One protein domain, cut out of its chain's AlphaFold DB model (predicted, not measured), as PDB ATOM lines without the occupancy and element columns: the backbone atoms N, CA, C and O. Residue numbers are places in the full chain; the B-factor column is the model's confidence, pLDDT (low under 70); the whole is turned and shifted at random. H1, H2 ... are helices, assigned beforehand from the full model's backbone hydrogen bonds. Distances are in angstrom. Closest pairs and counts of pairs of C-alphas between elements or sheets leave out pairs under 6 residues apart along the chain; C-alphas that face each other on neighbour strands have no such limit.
ATOM      1  N   SER A   4       1.322   2.138  -7.657       95.56
ATOM      2  CA  SER A   4       2.434   1.385  -7.065       95.56
ATOM      3  C   SER A   4       2.027   0.713  -5.747       95.56
ATOM      4  O   SER A   4       2.208  -0.489  -5.585       95.56
ATOM      5  N   GLU A   5       1.344   1.453  -4.870       96.31
ATOM      6  CA  GLU A   5       0.851   0.980  -3.573       96.31
ATOM      7  C   GLU A   5      -0.158  -0.176  -3.714       96.31
ATOM      8  O   GLU A   5      -0.094  -1.169  -2.983       96.31
ATOM      9  N   LEU A   6      -1.081  -0.090  -4.683       95.00
ATOM     10  CA  LEU A   6      -1.992  -1.196  -4.996       95.00
ATOM     11  C   LEU A   6      -1.218  -2.435  -5.450       95.00
ATOM     12  O   LEU A   6      -1.517  -3.543  -5.002       95.00
ATOM     13  N   ILE A   7      -0.265  -2.249  -6.362       96.69
ATOM     14  CA  ILE A   7       0.528  -3.333  -6.935       96.69
ATOM     15  C   ILE A   7       1.340  -4.029  -5.842       96.69
ATOM     16  O   ILE A   7       1.259  -5.251  -5.733       96.69
ATOM     17  N   ASP A   8       2.043  -3.275  -5.000       97.31
ATOM     18  CA  ASP A   8       2.853  -3.821  -3.907       97.31
ATOM     19  C   ASP A   8       1.992  -4.620  -2.926       97.31
ATOM     20  O   ASP A   8       2.344  -5.733  -2.529       97.31
ATOM     21  N   ARG A   9       0.800  -4.110  -2.588       96.50
ATOM     22  CA  ARG A   9      -0.151  -4.832  -1.735       96.50
ATOM     23  C   ARG A   9      -0.604  -6.151  -2.362       96.50
ATOM     24  O   ARG A   9      -0.724  -7.150  -1.652       96.50
ATOM     25  N   LEU A  10      -0.882  -6.163  -3.667       95.94
ATOM     26  CA  LEU A  10      -1.277  -7.377  -4.384       95.94
ATOM     27  C   LEU A  10      -0.118  -8.376  -4.477       95.94
ATOM     28  O   LEU A  10      -0.337  -9.560  -4.237       95.94
ATOM     29  N   GLN A  11       1.105  -7.911  -4.745       97.69
ATOM     30  CA  GLN A  11       2.302  -8.755  -4.747       97.69
ATOM     31  C   GLN A  11       2.524  -9.394  -3.374       97.69
ATOM     32  O   GLN A  11       2.709 -10.607  -3.293       97.69
ATOM     33  N   HIS A  12       2.431  -8.609  -2.299       97.69
ATOM     34  CA  HIS A  12       2.581  -9.116  -0.937       97.69
ATOM     35  C   HIS A  12       1.526 -10.177  -0.602       97.69
ATOM     36  O   HIS A  12       1.857 -11.242  -0.083       97.69
ATOM     37  N   LEU A  13       0.261  -9.931  -0.958       96.06
ATOM     38  CA  LEU A  13      -0.811 -10.906  -0.758       96.06
ATOM     39  C   LEU A  13      -0.558 -12.200  -1.548       96.06
ATOM     40  O   LEU A  13      -0.704 -13.291  -0.999       96.06
ATOM     41  N   SER A  14      -0.145 -12.101  -2.815       96.38
ATOM     42  CA  SER A  14       0.200 -13.269  -3.632       96.38
ATOM     43  C   SER A  14       1.365 -14.063  -3.035       96.38
ATOM     44  O   SER A  14       1.297 -15.288  -2.976       96.38
ATOM     45  N   GLN A  15       2.394 -13.387  -2.519       97.88
ATOM     46  CA  GLN A  15       3.520 -14.032  -1.838       97.88
ATOM     47  C   GLN A  15       3.075 -14.763  -0.565       97.88
ATOM     48  O   GLN A  15       3.486 -15.900  -0.341       97.88
ATOM     49  N   GLN A  16       2.204 -14.155   0.247       97.75
ATOM     50  CA  GLN A  16       1.644 -14.803   1.437       97.75
ATOM     51  C   GLN A  16       0.862 -16.071   1.073       97.75
ATOM     52  O   GLN A  16       1.081 -17.123   1.670       97.75
ATOM     53  N   LEU A  17       0.006 -16.003   0.049       96.31
ATOM     54  CA  LEU A  17      -0.750 -17.163  -0.430       96.31
ATOM     55  C   LEU A  17       0.165 -18.275  -0.957       96.31
ATOM     56  O   LEU A  17      -0.101 -19.449  -0.714       96.31
ATOM     57  N   MET A  18       1.267 -17.930  -1.626       97.62
ATOM     58  CA  MET A  18       2.270 -18.913  -2.043       97.62
ATOM     59  C   MET A  18       2.965 -19.584  -0.854       97.62
ATOM     60  O   MET A  18       3.238 -20.781  -0.910       97.62
ATOM     61  N   VAL A  19       3.259 -18.845   0.221       97.94
ATOM     62  CA  VAL A  19       3.829 -19.424   1.450       97.94
ATOM     63  C   VAL A  19       2.854 -20.419   2.077       97.94
ATOM     64  O   VAL A  19       3.263 -21.523   2.431       97.94
ATOM     65  N   GLU A  20       1.567 -20.078   2.159       97.44
ATOM     66  CA  GLU A  20       0.543 -21.009   2.648       97.44
ATOM     67  C   GLU A  20       0.395 -22.233   1.735       97.44
ATOM     68  O   GLU A  20       0.349 -23.360   2.223       97.44
ATOM     69  N   ALA A  21       0.423 -22.052   0.412       97.31
ATOM     70  CA  ALA A  21       0.399 -23.165  -0.534       97.31
ATOM     71  C   ALA A  21       1.596 -24.114  -0.346       97.31
ATOM     72  O   ALA A  21       1.413 -25.329  -0.341       97.31
ATOM     73  N   LYS A  22       2.803 -23.582  -0.104       97.12
ATOM     74  CA  LYS A  22       3.999 -24.388   0.204       97.12
ATOM     75  C   LYS A  22       3.855 -25.173   1.508       97.12
ATOM     76  O   LYS A  22       4.268 -26.325   1.561       97.12
ATOM     77  N   LYS A  23       3.236 -24.596   2.546       97.12
ATOM     78  CA  LYS A  23       2.926 -25.334   3.787       97.12
ATOM     79  C   LYS A  23       1.935 -26.467   3.528       97.12
ATOM     80  O   LYS A  23       2.125 -27.569   4.029       97.12
ATOM     81  N   ILE A  24       0.903 -26.214   2.723       96.25
ATOM     82  CA  ILE A  24      -0.085 -27.233   2.348       96.25
ATOM     83  C   ILE A  24       0.569 -28.354   1.531       96.25
ATOM     84  O   ILE A  24       0.277 -29.521   1.767       96.25
ATOM     85  N   GLN A  25       1.492 -28.022   0.625       94.62
ATOM     86  CA  GLN A  25       2.245 -28.998  -0.169       94.62
ATOM     87  C   GLN A  25       3.061 -29.976   0.694       94.62
ATOM     88  O   GLN A  25       3.329 -31.090   0.260       94.62
ATOM     89  N   GLN A  26       3.452 -29.574   1.906       95.12
ATOM     90  CA  GLN A  26       4.209 -30.404   2.850       95.12
ATOM     91  C   GLN A  26       3.323 -31.321   3.708       95.12
ATOM     92  O   GLN A  26       3.844 -32.100   4.509       95.12
ATOM     93  N   LEU A  27       1.995 -31.233   3.588       95.25
ATOM     94  CA  LEU A  27       1.100 -32.167   4.264       95.25
ATOM     95  C   LEU A  27       1.248 -33.579   3.667       95.25
ATOM     96  O   LEU A  27       1.517 -33.705   2.473       95.25
ATOM     97  N   PRO A  28       1.014 -34.644   4.460       94.44
ATOM     98  CA  PRO A  28       0.984 -36.007   3.937       94.44
ATOM     99  C   PRO A  28       0.002 -36.142   2.766       94.44
ATOM    100  O   PRO A  28      -1.127 -35.644   2.847       94.44
ATOM    101  N   GLU A  29       0.422 -36.809   1.687       89.75
ATOM    102  CA  GLU A  29      -0.343 -36.886   0.436       89.75
ATOM    103  C   GLU A  29      -1.745 -37.468   0.646       89.75
ATOM    104  O   GLU A  29      -2.708 -37.001   0.041       89.75
ATOM    105  N   GLU A  30      -1.899 -38.414   1.573       91.25
ATOM    106  CA  GLU A  30      -3.175 -39.034   1.923       91.25
ATOM    107  C   GLU A  30      -4.183 -38.071   2.572       91.25
ATOM    108  O   GLU A  30      -5.378 -38.377   2.624       91.25
ATOM    109  N   LYS A  31      -3.735 -36.908   3.066       92.12
ATOM    110  CA  LYS A  31      -4.609 -35.870   3.638       92.12
ATOM    111  C   LYS A  31      -5.154 -34.908   2.588       92.12
ATOM    112  O   LYS A  31      -6.250 -34.386   2.763       92.12
ATOM    113  N   LEU A  32      -4.425 -34.684   1.498       92.06
ATOM    114  CA  LEU A  32      -4.784 -33.703   0.470       92.06
ATOM    115  C   LEU A  32      -6.113 -33.995  -0.261       92.06
ATOM    116  O   LEU A  32      -6.876 -33.049  -0.485       92.06
ATOM    117  N   PRO A  33      -6.456 -35.253  -0.615       90.88
ATOM    118  CA  PRO A  33      -7.708 -35.550  -1.305       90.88
ATOM    119  C   PRO A  33      -8.909 -35.721  -0.359       90.88
ATOM    120  O   PRO A  33     -10.021 -35.962  -0.840       90.88
ATOM    121  N   GLN A  34      -8.726 -35.606   0.963       90.31
ATOM    122  CA  GLN A  34      -9.806 -35.801   1.933       90.31
ATOM    123  C   GLN A  34     -10.846 -34.684   1.836       90.31
ATOM    124  O   GLN A  34     -10.518 -33.496   1.800       90.31
ATOM    125  N   LYS A  35     -12.122 -35.076   1.803       88.44
ATOM    126  CA  LYS A  35     -13.258 -34.153   1.754       88.44
ATOM    127  C   LYS A  35     -13.862 -33.991   3.146       88.44
ATOM    128  O   LYS A  35     -14.068 -34.999   3.818       88.44
ATOM    129  N   PRO A  36     -14.230 -32.767   3.561       87.44
ATOM    130  CA  PRO A  36     -14.941 -32.572   4.823       87.44
ATOM    131  C   PRO A  36     -16.373 -33.138   4.774       87.44
ATOM    132  O   PRO A  36     -16.906 -33.542   5.801       87.44
ATOM    133  N   HIS A  37     -16.993 -33.192   3.588       87.88
ATOM    134  CA  HIS A  37     -18.240 -33.914   3.313       87.88
ATOM    135  C   HIS A  37     -18.390 -34.187   1.804       87.88
ATOM    136  O   HIS A  37     -17.713 -33.564   0.989       87.88
ATOM    137  N   GLU A  38     -19.325 -35.055   1.407       81.50
ATOM    138  CA  GLU A  38     -19.490 -35.545   0.022       81.50
ATOM    139  C   GLU A  38     -19.588 -34.432  -1.040       81.50
ATOM    140  O   GLU A  38     -18.971 -34.506  -2.099       81.50
ATOM    141  N   LYS A  39     -20.330 -33.361  -0.732       83.00
ATOM    142  CA  LYS A  39     -20.538 -32.216  -1.638       83.00
ATOM    143  C   LYS A  39     -19.444 -31.140  -1.594       83.00
ATOM    144  O   LYS A  39     -19.569 -30.141  -2.297       83.00
ATOM    145  N   ALA A  40     -18.433 -31.280  -0.737       86.00
ATOM    146  CA  ALA A  40     -17.362 -30.298  -0.614       86.00
ATOM    147  C   ALA A  40     -16.220 -30.609  -1.579       86.00
ATOM    148  O   ALA A  40     -16.032 -31.749  -2.013       86.00
ATOM    149  N   TRP A  41     -15.435 -29.577  -1.868       90.06
ATOM    150  CA  TRP A  41     -14.141 -29.749  -2.506       90.06
ATOM    151  C   TRP A  41     -13.088 -30.155  -1.475       90.06
ATOM    152  O   TRP A  41     -13.079 -29.643  -0.353       90.06
ATOM    153  N   ASN A  42     -12.206 -31.073  -1.858       92.06
ATOM    154  CA  ASN A  42     -10.946 -31.285  -1.156       92.06
ATOM    155  C   ASN A  42      -9.927 -30.193  -1.530       92.06
ATOM    156  O   ASN A  42     -10.179 -29.328  -2.371       92.06
ATOM    157  N   ILE A  43      -8.756 -30.234  -0.894       93.75
ATOM    158  CA  ILE A  43      -7.699 -29.235  -1.090       93.75
ATOM    159  C   ILE A  43      -7.249 -29.189  -2.559       93.75
ATOM    160  O   ILE A  43      -7.097 -28.105  -3.119       93.75
ATOM    161  N   LEU A  44      -7.084 -30.347  -3.203       94.56
ATOM    162  CA  LEU A  44      -6.628 -30.439  -4.594       94.56
ATOM    163  C   LEU A  44      -7.656 -29.856  -5.574       94.56
ATOM    164  O   LEU A  44      -7.292 -29.118  -6.487       94.56
ATOM    165  N   GLU A  45      -8.940 -30.129  -5.346       93.88
ATOM    166  CA  GLU A  45     -10.063 -29.556  -6.090       93.88
ATOM    167  C   GLU A  45     -10.094 -28.022  -5.948       93.88
ATOM    168  O   GLU A  45     -10.240 -27.318  -6.948       93.88
ATOM    169  N   ILE A  46      -9.866 -27.483  -4.745       93.25
ATOM    170  CA  ILE A  46      -9.774 -26.029  -4.524       93.25
ATOM    171  C   ILE A  46      -8.631 -25.417  -5.347       93.25
ATOM    172  O   ILE A  46      -8.844 -24.416  -6.035       93.25
ATOM    173  N   PHE A  47      -7.436 -26.017  -5.315       95.75
ATOM    174  CA  PHE A  47      -6.300 -25.523  -6.098       95.75
ATOM    175  C   PHE A  47      -6.555 -25.595  -7.603       95.75
ATOM    176  O   PHE A  47      -6.281 -24.616  -8.293       95.75
ATOM    177  N   GLU A  48      -7.134 -26.684  -8.117       94.69
ATOM    178  CA  GLU A  48      -7.448 -26.782  -9.548       94.69
ATOM    179  C   GLU A  48      -8.443 -25.702  -9.970       94.69
ATOM    180  O   GLU A  48      -8.228 -25.003 -10.963       94.69
ATOM    181  N   HIS A  49      -9.500 -25.497  -9.179       92.62
ATOM    182  CA  HIS A  49     -10.477 -24.446  -9.441       92.62
ATOM    183  C   HIS A  49      -9.812 -23.068  -9.549       92.62
ATOM    184  O   HIS A  49     -10.063 -22.321 -10.499       92.62
ATOM    185  N   ILE A  50      -8.934 -22.741  -8.602       93.56
ATOM    186  CA  ILE A  50      -8.211 -21.470  -8.585       93.56
ATOM    187  C   ILE A  50      -7.250 -21.377  -9.780       93.56
ATOM    188  O   ILE A  50      -7.243 -20.360 -10.483       93.56
ATOM    189  N   ASN A  51      -6.502 -22.440 -10.080       95.50
ATOM    190  CA  ASN A  51      -5.559 -22.482 -11.197       95.50
ATOM    191  C   ASN A  51      -6.245 -22.233 -12.541       95.50
ATOM    192  O   ASN A  51      -5.702 -21.500 -13.371       95.50
ATOM    193  N   ILE A  52      -7.469 -22.735 -12.752       92.56
ATOM    194  CA  ILE A  52      -8.256 -22.442 -13.961       92.56
ATOM    195  C   ILE A  52      -8.402 -20.928 -14.179       92.56
ATOM    196  O   ILE A  52      -8.273 -20.452 -15.313       92.56
ATOM    197  N   TYR A  53      -8.659 -20.156 -13.120       91.25
ATOM    198  CA  TYR A  53      -8.774 -18.701 -13.221       91.25
ATOM    199  C   TYR A  53      -7.421 -18.020 -13.376       91.25
ATOM    200  O   TYR A  53      -7.297 -17.153 -14.242       91.25
ATOM    201  N   ILE A  54      -6.404 -18.415 -12.603       94.25
ATOM    202  CA  ILE A  54      -5.080 -17.786 -12.697       94.25
ATOM    203  C   ILE A  54      -4.484 -17.997 -14.097       94.25
ATOM    204  O   ILE A  54      -3.976 -17.045 -14.685       94.25
ATOM    205  N   ARG A  55      -4.636 -19.189 -14.700       94.88
ATOM    206  CA  ARG A  55      -4.223 -19.458 -16.092       94.88
ATOM    207  C   ARG A  55      -4.845 -18.464 -17.074       94.88
ATOM    208  O   ARG A  55      -4.135 -17.870 -17.886       94.88
ATOM    209  N   LYS A  56      -6.162 -18.250 -16.984       92.69
ATOM    210  CA  LYS A  56      -6.885 -17.297 -17.845       92.69
ATOM    211  C   LYS A  56      -6.400 -15.865 -17.622       92.69
ATOM    212  O   LYS A  56      -6.083 -15.173 -18.587       92.69
ATOM    213  N   TYR A  57      -6.325 -15.429 -16.366       93.94
ATOM    214  CA  TYR A  57      -5.960 -14.053 -16.040       93.94
ATOM    215  C   TYR A  57      -4.501 -13.730 -16.345       93.94
ATOM    216  O   TYR A  57      -4.256 -12.648 -16.861       93.94
ATOM    217  N   ASN A  58      -3.555 -14.653 -16.152       96.00
ATOM    218  CA  ASN A  58      -2.170 -14.454 -16.588       96.00
ATOM    219  C   ASN A  58      -2.099 -14.167 -18.097       96.00
ATOM    220  O   ASN A  58      -1.462 -13.202 -18.510       96.00
ATOM    221  N   GLY A  59      -2.834 -14.927 -18.921       95.19
ATOM    222  CA  GLY A  59      -2.921 -14.646 -20.359       95.19
ATOM    223  C   GLY A  59      -3.573 -13.294 -20.677       95.19
ATOM    224  O   GLY A  59      -3.117 -12.568 -21.561       95.19
ATOM    225  N   PHE A  60      -4.626 -12.915 -19.947       94.75
ATOM    226  CA  PHE A  60      -5.304 -11.629 -20.152       94.75
ATOM    227  C   PHE A  60      -4.455 -10.432 -19.714       94.75
ATOM    228  O   PHE A  60      -4.443  -9.411 -20.403       94.75
ATOM    229  N   PHE A  61      -3.727 -10.555 -18.605       95.06
ATOM    230  CA  PHE A  61      -2.823  -9.525 -18.106       95.06
ATOM    231  C   PHE A  61      -1.630  -9.344 -19.027       95.06
ATOM    232  O   PHE A  61      -1.290  -8.210 -19.341       95.06
ATOM    233  N   GLU A  62      -1.050 -10.425 -19.541       95.56
ATOM    234  CA  GLU A  62       0.000 -10.335 -20.552       95.56
ATOM    235  C   GLU A  62      -0.473  -9.580 -21.806       95.56
ATOM    236  O   GLU A  62       0.196  -8.650 -22.268       95.56
ATOM    237  N   GLU A  63      -1.662  -9.914 -22.328       94.88
ATOM    238  CA  GLU A  63      -2.241  -9.218 -23.483       94.88
ATOM    239  C   GLU A  63      -2.466  -7.724 -23.194       94.88
ATOM    240  O   GLU A  63      -2.174  -6.879 -24.050       94.88
ATOM    241  N   ALA A  64      -2.991  -7.397 -22.010       95.06
ATOM    242  CA  ALA A  64      -3.253  -6.025 -21.594       95.06
ATOM    243  C   ALA A  64      -1.946  -5.236 -21.428       95.06
ATOM    244  O   ALA A  64      -1.771  -4.202 -22.066       95.06
ATOM    245  N   LEU A  65      -0.983  -5.746 -20.659       96.12
ATOM    246  CA  LEU A  65       0.285  -5.067 -20.372       96.12
ATOM    247  C   LEU A  65       1.102  -4.775 -21.635       96.12
ATOM    248  O   LEU A  65       1.734  -3.722 -21.727       96.12
ATOM    249  N   ARG A  66       1.027  -5.643 -22.653       95.56
ATOM    250  CA  ARG A  66       1.651  -5.393 -23.963       95.56
ATOM    251  C   ARG A  66       1.070  -4.168 -24.679       95.56
ATOM    252  O   ARG A  66       1.778  -3.510 -25.436       95.56
ATOM    253  N   LYS A  67      -0.214  -3.871 -24.467       95.50
ATOM    254  CA  LYS A  67      -0.927  -2.728 -25.067       95.50
ATOM    255  C   LYS A  67      -0.892  -1.479 -24.183       95.50
ATOM    256  O   LYS A  67      -1.231  -0.396 -24.657       95.50
ATOM    257  N   ALA A  68      -0.529  -1.624 -22.911       96.38
ATOM    258  CA  ALA A  68      -0.520  -0.533 -21.952       96.38
ATOM    259  C   ALA A  68       0.578   0.487 -22.285       96.38
ATOM    260  O   ALA A  68       1.733   0.140 -22.571       96.38
ATOM    261  N   LYS A  69       0.207   1.768 -22.227       96.50
ATOM    262  CA  LYS A  69       1.145   2.876 -22.408       96.50
ATOM    263  C   LYS A  69       2.085   2.956 -21.200       96.50
ATOM    264  O   LYS A  69       1.663   2.612 -20.096       96.50
ATOM    265  N   PRO A  70       3.346   3.371 -21.383       96.75
ATOM    266  CA  PRO A  70       4.211   3.667 -20.251       96.75
ATOM    267  C   PRO A  70       3.662   4.860 -19.461       96.75
ATOM    268  O   PRO A  70       3.057   5.763 -20.044       96.75
ATOM    269  N   ILE A  71       3.903   4.868 -18.155       96.38
ATOM    270  CA  ILE A  71       3.649   6.024 -17.289       96.38
ATOM    271  C   ILE A  71       4.974   6.638 -16.848       96.38
ATOM    272  O   ILE A  71       5.983   5.947 -16.743       96.38
ATOM    273  N   VAL A  72       4.958   7.949 -16.621       92.62
ATOM    274  CA  VAL A  72       6.122   8.710 -16.135       92.62
ATOM    275  C   VAL A  72       6.006   8.995 -14.636       92.62
ATOM    276  O   VAL A  72       7.008   9.034 -13.935       92.62
ATOM    277  N   ASN A  73       4.774   9.145 -14.150       94.19
ATOM    278  CA  ASN A  73       4.447   9.370 -12.747       94.19
ATOM    279  C   ASN A  73       3.590   8.209 -12.243       94.19
ATOM    280  O   ASN A  73       2.964   7.530 -13.052       94.19
ATOM    281  N   ASP A  74       3.520   8.030 -10.930       95.00
ATOM    282  CA  ASP A  74       2.658   7.048 -10.271       95.00
ATOM    283  C   ASP A  74       1.243   7.635 -10.079       95.00
ATOM    284  O   ASP A  74       1.074   8.548  -9.266       95.00
ATOM    285  N   PRO A  75       0.231   7.221 -10.865       94.19
ATOM    286  CA  PRO A  75      -1.098   7.813 -10.801       94.19
ATOM    287  C   PRO A  75      -1.923   7.242  -9.643       94.19
ATOM    288  O   PRO A  75      -1.738   6.104  -9.205       94.19
ATOM    289  N   GLU A  76      -2.930   8.000  -9.213       94.06
ATOM    290  CA  GLU A  76      -3.967   7.476  -8.329       94.06
ATOM    291  C   GLU A  76      -4.886   6.493  -9.063       94.06
ATOM    292  O   GLU A  76      -5.410   6.775 -10.146       94.06
ATOM    293  N   ILE A  77      -5.171   5.356  -8.424       89.88
ATOM    294  CA  ILE A  77      -6.142   4.396  -8.949       89.88
ATOM    295  C   ILE A  77      -7.561   4.850  -8.615       89.88
ATOM    296  O   ILE A  77      -7.963   4.936  -7.453       89.88
ATOM    297  N   LYS A  78      -8.364   5.032  -9.664       86.94
ATOM    298  CA  LYS A  78      -9.809   5.259  -9.564       86.94
ATOM    299  C   LYS A  78     -10.519   3.919  -9.655       86.94
ATOM    300  O   LYS A  78     -10.326   3.161 -10.606       86.94
ATOM    301  N   ARG A  79     -11.337   3.617  -8.650       80.94
ATOM    302  CA  ARG A  79     -12.149   2.399  -8.613       80.94
ATOM    303  C   ARG A  79     -13.512   2.682  -9.228       80.94
ATOM    304  O   ARG A  79     -14.260   3.512  -8.719       80.94
ATOM    305  N   GLY A  80     -13.855   1.952 -10.284       79.50
ATOM    306  CA  GLY A  80     -15.207   1.964 -10.832       79.50
ATOM    307  C   GLY A  80     -16.203   1.294  -9.880       79.50
ATOM    308  O   GLY A  80     -15.859   0.348  -9.167       79.50
ATOM    309  N   TYR A  81     -17.462   1.737  -9.912       78.12
ATOM    310  CA  TYR A  81     -18.539   1.212  -9.059       78.12
ATOM    311  C   TYR A  81     -18.670  -0.319  -9.133       78.12
ATOM    312  O   TYR A  81     -18.707  -1.001  -8.109       78.12
ATOM    313  N   TRP A  82     -18.664  -0.877 -10.349       77.94
ATOM    314  CA  TRP A  82     -18.781  -2.322 -10.564       77.94
ATOM    315  C   TRP A  82     -17.558  -3.099 -10.085       77.94
ATOM    316  O   TRP A  82     -17.719  -4.147  -9.472       77.94
ATOM    317  N   SER A  83     -16.350  -2.573 -10.306       77.00
ATOM    318  CA  SER A  83     -15.116  -3.187  -9.797       77.00
ATOM    319  C   SER A  83     -15.154  -3.288  -8.274       77.00
ATOM    320  O   SER A  83     -14.941  -4.368  -7.728       77.00
ATOM    321  N   ASN A  84     -15.515  -2.196  -7.595       82.12
ATOM    322  CA  ASN A  84     -15.616  -2.190  -6.141       82.12
ATOM    323  C   ASN A  84     -16.683  -3.174  -5.641       82.12
ATOM    324  O   ASN A  84     -16.465  -3.902  -4.678       82.12
ATOM    325  N   LYS A  85     -17.821  -3.248  -6.340       80.94
ATOM    326  CA  LYS A  85     -18.896  -4.185  -6.015       80.94
ATOM    327  C   LYS A  85     -18.457  -5.647  -6.147       80.94
ATOM    328  O   LYS A  85     -18.719  -6.424  -5.237       80.94
ATOM    329  N   PHE A  86     -17.764  -6.011  -7.229       79.25
ATOM    330  CA  PHE A  86     -17.246  -7.372  -7.410       79.25
ATOM    331  C   PHE A  86     -16.211  -7.745  -6.348       79.25
ATOM    332  O   PHE A  86     -16.266  -8.854  -5.829       79.25
ATOM    333  N   ILE A  87     -15.317  -6.819  -5.990       82.12
ATOM    334  CA  ILE A  87     -14.336  -7.043  -4.919       82.12
ATOM    335  C   ILE A  87     -15.055  -7.349  -3.602       82.12
ATOM    336  O   ILE A  87     -14.752  -8.353  -2.970       82.12
ATOM    337  N   ASN A  88     -16.061  -6.552  -3.237       81.69
ATOM    338  CA  ASN A  88     -16.820  -6.761  -2.003       81.69
ATOM    339  C   ASN A  88     -17.632  -8.064  -2.014       81.69
ATOM    340  O   ASN A  88     -17.820  -8.679  -0.972       81.69
ATOM    341  N   TRP A  89     -18.124  -8.498  -3.177       80.88
ATOM    342  CA  TRP A  89     -18.855  -9.762  -3.306       80.88
ATOM    343  C   TRP A  89     -17.973 -10.997  -3.150       80.88
ATOM    344  O   TRP A  89     -18.484 -12.046  -2.768       80.88
ATOM    345  N   MET A  90     -16.683 -10.873  -3.459       77.81
ATOM    346  CA  MET A  90     -15.704 -11.956  -3.374       77.81
ATOM    347  C   MET A  90     -14.876 -11.912  -2.086       77.81
ATOM    348  O   MET A  90     -14.054 -12.802  -1.888       77.81
ATOM    349  N   ASP A  91     -15.047 -10.896  -1.236       81.25
ATOM    350  CA  ASP A  91     -14.287 -10.772   0.006       81.25
ATOM    351  C   ASP A  91     -14.850 -11.727   1.075       81.25
ATOM    352  O   ASP A  91     -15.951 -11.495   1.585       81.25
ATOM    353  N   PRO A  92     -14.107 -12.783   1.460       75.94
ATOM    354  CA  PRO A  92     -14.572 -13.749   2.450       75.94
ATOM    355  C   PRO A  92     -14.671 -13.167   3.864       75.94
ATOM    356  O   PRO A  92     -15.202 -13.829   4.751       75.94
ATOM    357  N   LYS A  93     -14.148 -11.955   4.099       76.75
ATOM    358  CA  LYS A  93     -14.206 -11.268   5.398       76.75
ATOM    359  C   LYS A  93     -15.468 -10.430   5.578       76.75
ATOM    360  O   LYS A  93     -15.673  -9.877   6.655       76.75
ATOM    361  N   VAL A  94     -16.282 -10.289   4.535       71.62
ATOM    362  CA  VAL A  94     -17.527  -9.526   4.593       71.62
ATOM    363  C   VAL A  94     -18.684 -10.497   4.810       71.62
ATOM    364  O   VAL A  94     -18.941 -11.359   3.974       71.62
ATOM    365  N   ASP A  95     -19.439 -10.318   5.896       64.88
ATOM    366  CA  ASP A  95     -20.573 -11.191   6.260       64.88
ATOM    367  C   ASP A  95     -21.666 -11.281   5.174       64.88
ATOM    368  O   ASP A  95     -22.446 -12.230   5.140       64.88
ATOM    369  N   SER A  96     -21.719 -10.313   4.252       62.59
ATOM    370  CA  SER A  96     -22.652 -10.290   3.117       62.59
ATOM    371  C   SER A  96     -22.129 -10.968   1.841       62.59
ATOM    372  O   SER A  96     -22.751 -10.809   0.779       62.59
ATOM    373  N   MET A  97     -21.023 -11.725   1.922       71.19
ATOM    374  CA  MET A  97     -20.447 -12.460   0.793       71.19
ATOM    375  C   MET A  97     -21.529 -13.271   0.069       71.19
ATOM    376  O   MET A  97     -22.203 -14.132   0.641       71.19
ATOM    377  N   GLN A  98     -21.703 -12.985  -1.221       70.62
ATOM    378  CA  GLN A  98     -22.725 -13.635  -2.030       70.62
ATOM    379  C   GLN A  98     -22.231 -15.014  -2.461       70.62
ATOM    380  O   GLN A  98     -21.214 -15.142  -3.142       70.62
ATOM    381  N   LYS A  99     -22.973 -16.064  -2.096       69.62
ATOM    382  CA  LYS A  99     -22.693 -17.414  -2.589       69.62
ATOM    383  C   LYS A  99     -23.072 -17.489  -4.064       69.62
ATOM    384  O   LYS A  99     -24.224 -17.262  -4.427       69.62
ATOM    385  N   MET A 100     -22.104 -17.828  -4.906       70.81
ATOM    386  CA  MET A 100     -22.310 -18.044  -6.334       70.81
ATOM    387  C   MET A 100     -22.099 -19.517  -6.658       70.81
ATOM    388  O   MET A 100     -21.167 -20.142  -6.155       70.81
ATOM    389  N   ASN A 101     -22.955 -20.073  -7.513       75.19
ATOM    390  CA  ASN A 101     -22.745 -21.425  -8.014       75.19
ATOM    391  C   ASN A 101     -21.515 -21.450  -8.923       75.19
ATOM    392  O   ASN A 101     -21.387 -20.622  -9.829       75.19
ATOM    393  N   THR A 102     -20.637 -22.426  -8.706       75.50
ATOM    394  CA  THR A 102     -19.482 -22.651  -9.570       75.50
ATOM    395  C   THR A 102     -19.936 -22.963 -10.992       75.50
ATOM    396  O   THR A 102     -20.774 -23.840 -11.210       75.50
ATOM    397  N   PHE A 103     -19.361 -22.278 -11.983       75.62
ATOM    398  CA  PHE A 103     -19.614 -22.600 -13.384       75.62
ATOM    399  C   PHE A 103     -19.136 -24.017 -13.698       75.62
ATOM    400  O   PHE A 103     -18.021 -24.387 -13.324       75.62
ATOM    401  N   ALA A 104     -19.936 -24.781 -14.447       72.69
ATOM    402  CA  ALA A 104     -19.632 -26.171 -14.797       72.69
ATOM    403  C   ALA A 104     -18.239 -26.341 -15.434       72.69
ATOM    404  O   ALA A 104     -17.514 -27.266 -15.092       72.69
ATOM    405  N   SER A 105     -17.818 -25.393 -16.279       72.69
ATOM    406  CA  SER A 105     -16.498 -25.384 -16.935       72.69
ATOM    407  C   SER A 105     -15.311 -25.140 -15.998       72.69
ATOM    408  O   SER A 105     -14.163 -25.197 -16.433       72.69
ATOM    409  N   THR A 106     -15.577 -24.826 -14.732       73.62
ATOM    410  CA  THR A 106     -14.572 -24.594 -13.691       73.62
ATOM    411  C   THR A 106     -14.785 -25.491 -12.478       73.62
ATOM    412  O   THR A 106     -14.117 -25.298 -11.472       73.62
ATOM    413  N   ASN A 107     -15.731 -26.435 -12.527       77.94
ATOM    414  CA  ASN A 107     -16.015 -27.307 -11.397       77.94
ATOM    415  C   ASN A 107     -15.047 -28.506 -11.405       77.94
ATOM    416  O   ASN A 107     -15.133 -29.327 -12.317       77.94
ATOM    417  N   PRO A 108     -14.153 -28.631 -10.409       77.44
ATOM    418  CA  PRO A 108     -13.194 -29.734 -10.319       77.44
ATOM    419  C   PRO A 108     -13.824 -31.041  -9.805       77.44
ATOM    420  O   PRO A 108     -13.152 -32.070  -9.761       77.44
ATOM    421  N   LEU A 109     -15.093 -31.011  -9.377       76.31
ATOM    422  CA  LEU A 109     -15.733 -32.120  -8.675       76.31
ATOM    423  C   LEU A 109     -15.687 -33.422  -9.489       76.31
ATOM    424  O   LEU A 109     -16.208 -33.488 -10.602       76.31
ATOM    425  N   GLY A 110     -15.113 -34.467  -8.890       68.12
ATOM    426  CA  GLY A 110     -15.049 -35.809  -9.484       68.12
ATOM    427  C   GLY A 110     -13.870 -36.034 -10.434       68.12
ATOM    428  O   GLY A 110     -13.773 -37.102 -11.036       68.12
ATOM    429  N   GLN A 111     -12.964 -35.062 -10.562       76.62
ATOM    430  CA  GLN A 111     -11.717 -35.226 -11.304       76.62
ATOM    431  C   GLN A 111     -10.631 -35.850 -10.416       76.62
ATOM    432  O   GLN A 111     -10.517 -35.536  -9.231       76.62
ATOM    433  N   SER A 112      -9.803 -36.722 -10.998       83.25
ATOM    434  CA  SER A 112      -8.573 -37.180 -10.346       83.25
ATOM    435  C   SER A 112      -7.506 -36.100 -10.510       83.25
ATOM    436  O   SER A 112      -6.975 -35.909 -11.606       83.25
ATOM    437  N   ILE A 113      -7.247 -35.355  -9.436       89.19
ATOM    438  CA  ILE A 113      -6.335 -34.209  -9.449       89.19
ATOM    439  C   ILE A 113      -5.019 -34.619  -8.783       89.19
ATOM    440  O   ILE A 113      -5.030 -35.035  -7.623       89.19
ATOM    441  N   PRO A 114      -3.880 -34.515  -9.483       91.75
ATOM    442  CA  PRO A 114      -2.582 -34.846  -8.914       91.75
ATOM    443  C   PRO A 114      -2.092 -33.751  -7.957       91.75
ATOM    444  O   PRO A 114      -2.332 -32.567  -8.182       91.75
ATOM    445  N   VAL A 115      -1.305 -34.131  -6.946       91.50
ATOM    446  CA  VAL A 115      -0.725 -33.209  -5.942       91.50
ATOM    447  C   VAL A 115       0.073 -32.057  -6.575       91.50
ATOM    448  O   VAL A 115       0.080 -30.943  -6.049       91.50
ATOM    449  N   LYS A 116       0.654 -32.276  -7.766       94.19
ATOM    450  CA  LYS A 116       1.349 -31.243  -8.558       94.19
ATOM    451  C   LYS A 116       0.500 -30.000  -8.871       94.19
ATOM    452  O   LYS A 116       1.057 -28.976  -9.244       94.19
ATOM    453  N   VAL A 117      -0.826 -30.050  -8.706       96.38
ATOM    454  CA  VAL A 117      -1.705 -28.873  -8.835       96.38
ATOM    455  C   VAL A 117      -1.299 -27.733  -7.885       96.38
ATOM    456  O   VAL A 117      -1.453 -26.558  -8.217       96.38
ATOM    457  N   ILE A 118      -0.723 -28.062  -6.725       97.31
ATOM    458  CA  ILE A 118      -0.237 -27.072  -5.755       97.31
ATOM    459  C   ILE A 118       1.045 -26.398  -6.273       97.31
ATOM    460  O   ILE A 118       1.202 -25.184  -6.164       97.31
ATOM    461  N   GLU A 119       1.944 -27.162  -6.899       96.94
ATOM    462  CA  GLU A 119       3.140 -26.620  -7.559       96.94
ATOM    463  C   GLU A 119       2.767 -25.726  -8.749       96.94
ATOM    464  O   GLU A 119       3.345 -24.652  -8.945       96.94
ATOM    465  N   GLU A 120       1.744 -26.125  -9.508       97.62
ATOM    466  CA  GLU A 120       1.206 -25.301 -10.583       97.62
ATOM    467  C   GLU A 120       0.657 -23.974 -10.041       97.62
ATOM    468  O   GLU A 120       0.956 -22.922 -10.605       97.62
ATOM    469  N   PHE A 121      -0.076 -23.988  -8.922       98.31
ATOM    470  CA  PHE A 121      -0.562 -22.762  -8.279       98.31
ATOM    471  C   PHE A 121       0.581 -21.802  -7.934       98.31
ATOM    472  O   PHE A 121       0.484 -20.600  -8.192       98.31
ATOM    473  N   ILE A 122       1.671 -22.330  -7.374       98.12
ATOM    474  CA  ILE A 122       2.865 -21.552  -7.021       98.12
ATOM    475  C   ILE A 122       3.470 -20.931  -8.286       98.12
ATOM    476  O   ILE A 122       3.619 -19.712  -8.350       98.12
ATOM    477  N   THR A 123       3.715 -21.737  -9.321       98.06
ATOM    478  CA  THR A 123       4.272 -21.283 -10.610       98.06
ATOM    479  C   THR A 123       3.394 -20.210 -11.271       98.06
ATOM    480  O   THR A 123       3.871 -19.193 -11.779       98.06
ATOM    481  N   LEU A 124       2.075 -20.409 -11.260       98.00
ATOM    482  CA  LEU A 124       1.119 -19.455 -11.814       98.00
ATOM    483  C   LEU A 124       1.088 -18.144 -11.016       98.00
ATOM    484  O   LEU A 124       0.943 -17.074 -11.616       98.00
ATOM    485  N   SER A 125       1.245 -18.217  -9.693       97.81
ATOM    486  CA  SER A 125       1.305 -17.053  -8.803       97.81
ATOM    487  C   SER A 125       2.597 -16.253  -8.982       97.81
ATOM    488  O   SER A 125       2.553 -15.025  -8.989       97.81
ATOM    489  N   GLU A 126       3.734 -16.911  -9.225       98.19
ATOM    490  CA  GLU A 126       4.998 -16.244  -9.578       98.19
ATOM    491  C   GLU A 126       4.859 -15.444 -10.872       98.19
ATOM    492  O   GLU A 126       5.244 -14.275 -10.947       98.19
ATOM    493  N   ARG A 127       4.223 -16.035 -11.889       98.06
ATOM    494  CA  ARG A 127       3.925 -15.327 -13.138       98.06
ATOM    495  C   ARG A 127       3.002 -14.128 -12.914       98.06
ATOM    496  O   ARG A 127       3.245 -13.069 -13.492       98.06
ATOM    497  N   LEU A 128       1.989 -14.262 -12.058       97.38
ATOM    498  CA  LEU A 128       1.119 -13.145 -11.684       97.38
ATOM    499  C   LEU A 128       1.914 -12.011 -11.017       97.38
ATOM    500  O   LEU A 128       1.738 -10.852 -11.382       97.38
ATOM    501  N   ILE A 129       2.824 -12.330 -10.093       98.19
ATOM    502  CA  ILE A 129       3.702 -11.345  -9.439       98.19
ATOM    503  C   ILE A 129       4.594 -10.630 -10.462       98.19
ATOM    504  O   ILE A 129       4.751  -9.412 -10.379       98.19
ATOM    505  N   ASN A 130       5.116 -11.345 -11.460       97.94
ATOM    506  CA  ASN A 130       5.899 -10.741 -12.543       97.94
ATOM    507  C   ASN A 130       5.052  -9.799 -13.415       97.94
ATOM    508  O   ASN A 130       5.523  -8.736 -13.824       97.94
ATOM    509  N   HIS A 131       3.789 -10.150 -13.682       97.62
ATOM    510  CA  HIS A 131       2.854  -9.245 -14.354       97.62
ATOM    511  C   HIS A 131       2.584  -7.989 -13.518       97.62
ATOM    512  O   HIS A 131       2.600  -6.887 -14.062       97.62
ATOM    513  N   LEU A 132       2.391  -8.144 -12.206       97.50
ATOM    514  CA  LEU A 132       2.228  -7.032 -11.270       97.50
ATOM    515  C   LEU A 132       3.471  -6.129 -11.236       97.50
ATOM    516  O   LEU A 132       3.332  -4.913 -11.278       97.50
ATOM    517  N   GLU A 133       4.678  -6.692 -11.256       97.38
ATOM    518  CA  GLU A 133       5.910  -5.896 -11.283       97.38
ATOM    519  C   GLU A 133       6.018  -5.074 -12.574       97.38
ATOM    520  O   GLU A 133       6.220  -3.862 -12.540       97.38
ATOM    521  N   SER A 134       5.780  -5.709 -13.724       96.25
ATOM    522  CA  SER A 134       5.750  -5.032 -15.028       96.25
ATOM    523  C   SER A 134       4.693  -3.921 -15.087       96.25
ATOM    524  O   SER A 134       4.899  -2.876 -15.711       96.25
ATOM    525  N   ALA A 135       3.570  -4.113 -14.393       96.56
ATOM    526  CA  ALA A 135       2.488  -3.145 -14.320       96.56
ATOM    527  C   ALA A 135       2.885  -1.821 -13.645       96.56
ATOM    528  O   ALA A 135       2.268  -0.801 -13.946       96.56
ATOM    529  N   LYS A 136       3.923  -1.785 -12.792       95.31
ATOM    530  CA  LYS A 136       4.361  -0.550 -12.109       95.31
ATOM    531  C   LYS A 136       4.737   0.566 -13.075       95.31
ATOM    532  O   LYS A 136       4.496   1.725 -12.778       95.31
ATOM    533  N   GLY A 137       5.288   0.222 -14.239       95.88
ATOM    534  CA  GLY A 137       5.676   1.182 -15.278       95.88
ATOM    535  C   GLY A 137       4.625   1.396 -16.370       95.88
ATOM    536  O   GLY A 137       4.942   1.967 -17.416       95.88
TER     537      GLY A 137
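Overview. This is residues 4 to 137 of the 157 residues of the protein "DinB_2 domain-containing protein" of Verrucomicrobia bacterium (UniProt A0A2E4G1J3). Three long helices, H2, H4 and H1, lie side by side as a slender body, with H4 between the other two and touching both. The short helix H3 sits off to one side of this body and touches no helix, on a wide open loop of chain that leaves the end of H2 and comes back to the start of H4; residues 78 to 85, of which 81 to 85 belong to H3, stand free. The printed part has 134 residues with four named helices, in the order H1, H2, H3, H4, and no named strand; its class is all helix. It is only just compact, close to loose, with a radius of gyration of the C-alphas of 17.0 A, and its outline is elongated, spanning 52 by 31 by 25 A.

Along the chain. Start with the longest helix, H2, residues 43 to 67: find C-alpha 43 at (-7.699, -29.235, -1.090), and from there the helix runs 36.4 A to C-alpha 67 at (-0.927, -2.728, -25.067). H4 is residues 117 to 135, 26.6 A from first to last C-alpha. H1 is residues 4 to 25, 31.2 A long; look for its first C-alpha at (2.434, 1.385, -7.065). H3 is residues 81 to 90, 14.6 A long.

Arrangement. From H2, look to H4: the two touch, and their closest C-alphas are those of Asn 51 and Phe 121, 5.8 A apart. They run the same way at a shallow tilt of 25 degrees. H4 also touches H1, where the closest C-alphas are those of Gln 11 and Ile 129, 5.5 A apart. These two run opposite ways at a shallow tilt of 12 degrees. H1 and H2 are apart, and H3 is apart from H1, H2 and H4. In the backbone of H1, H3 and H4 you will find every O i to N i+4 pair within hydrogen-bond range; in H2 it is 19 of 21.

Size, cuts and confidence. The two C-alphas farthest apart are those of Glu 38 and Val 72, 53.6 A, while the first and last printed C-alphas, of Ser 4 and Gly 137, are 8.8 A apart. The printed part has no cut. Follow three long links: residues 26 to 42 join H1 to H2, residues 68 to 80 join H2 to H3, and residues 91 to 116 join H3 to H4. The mean pLDDT of the printed part is 89.8; the model's confidence is under 70 at residues 95 to 96, residue 99 and residue 110.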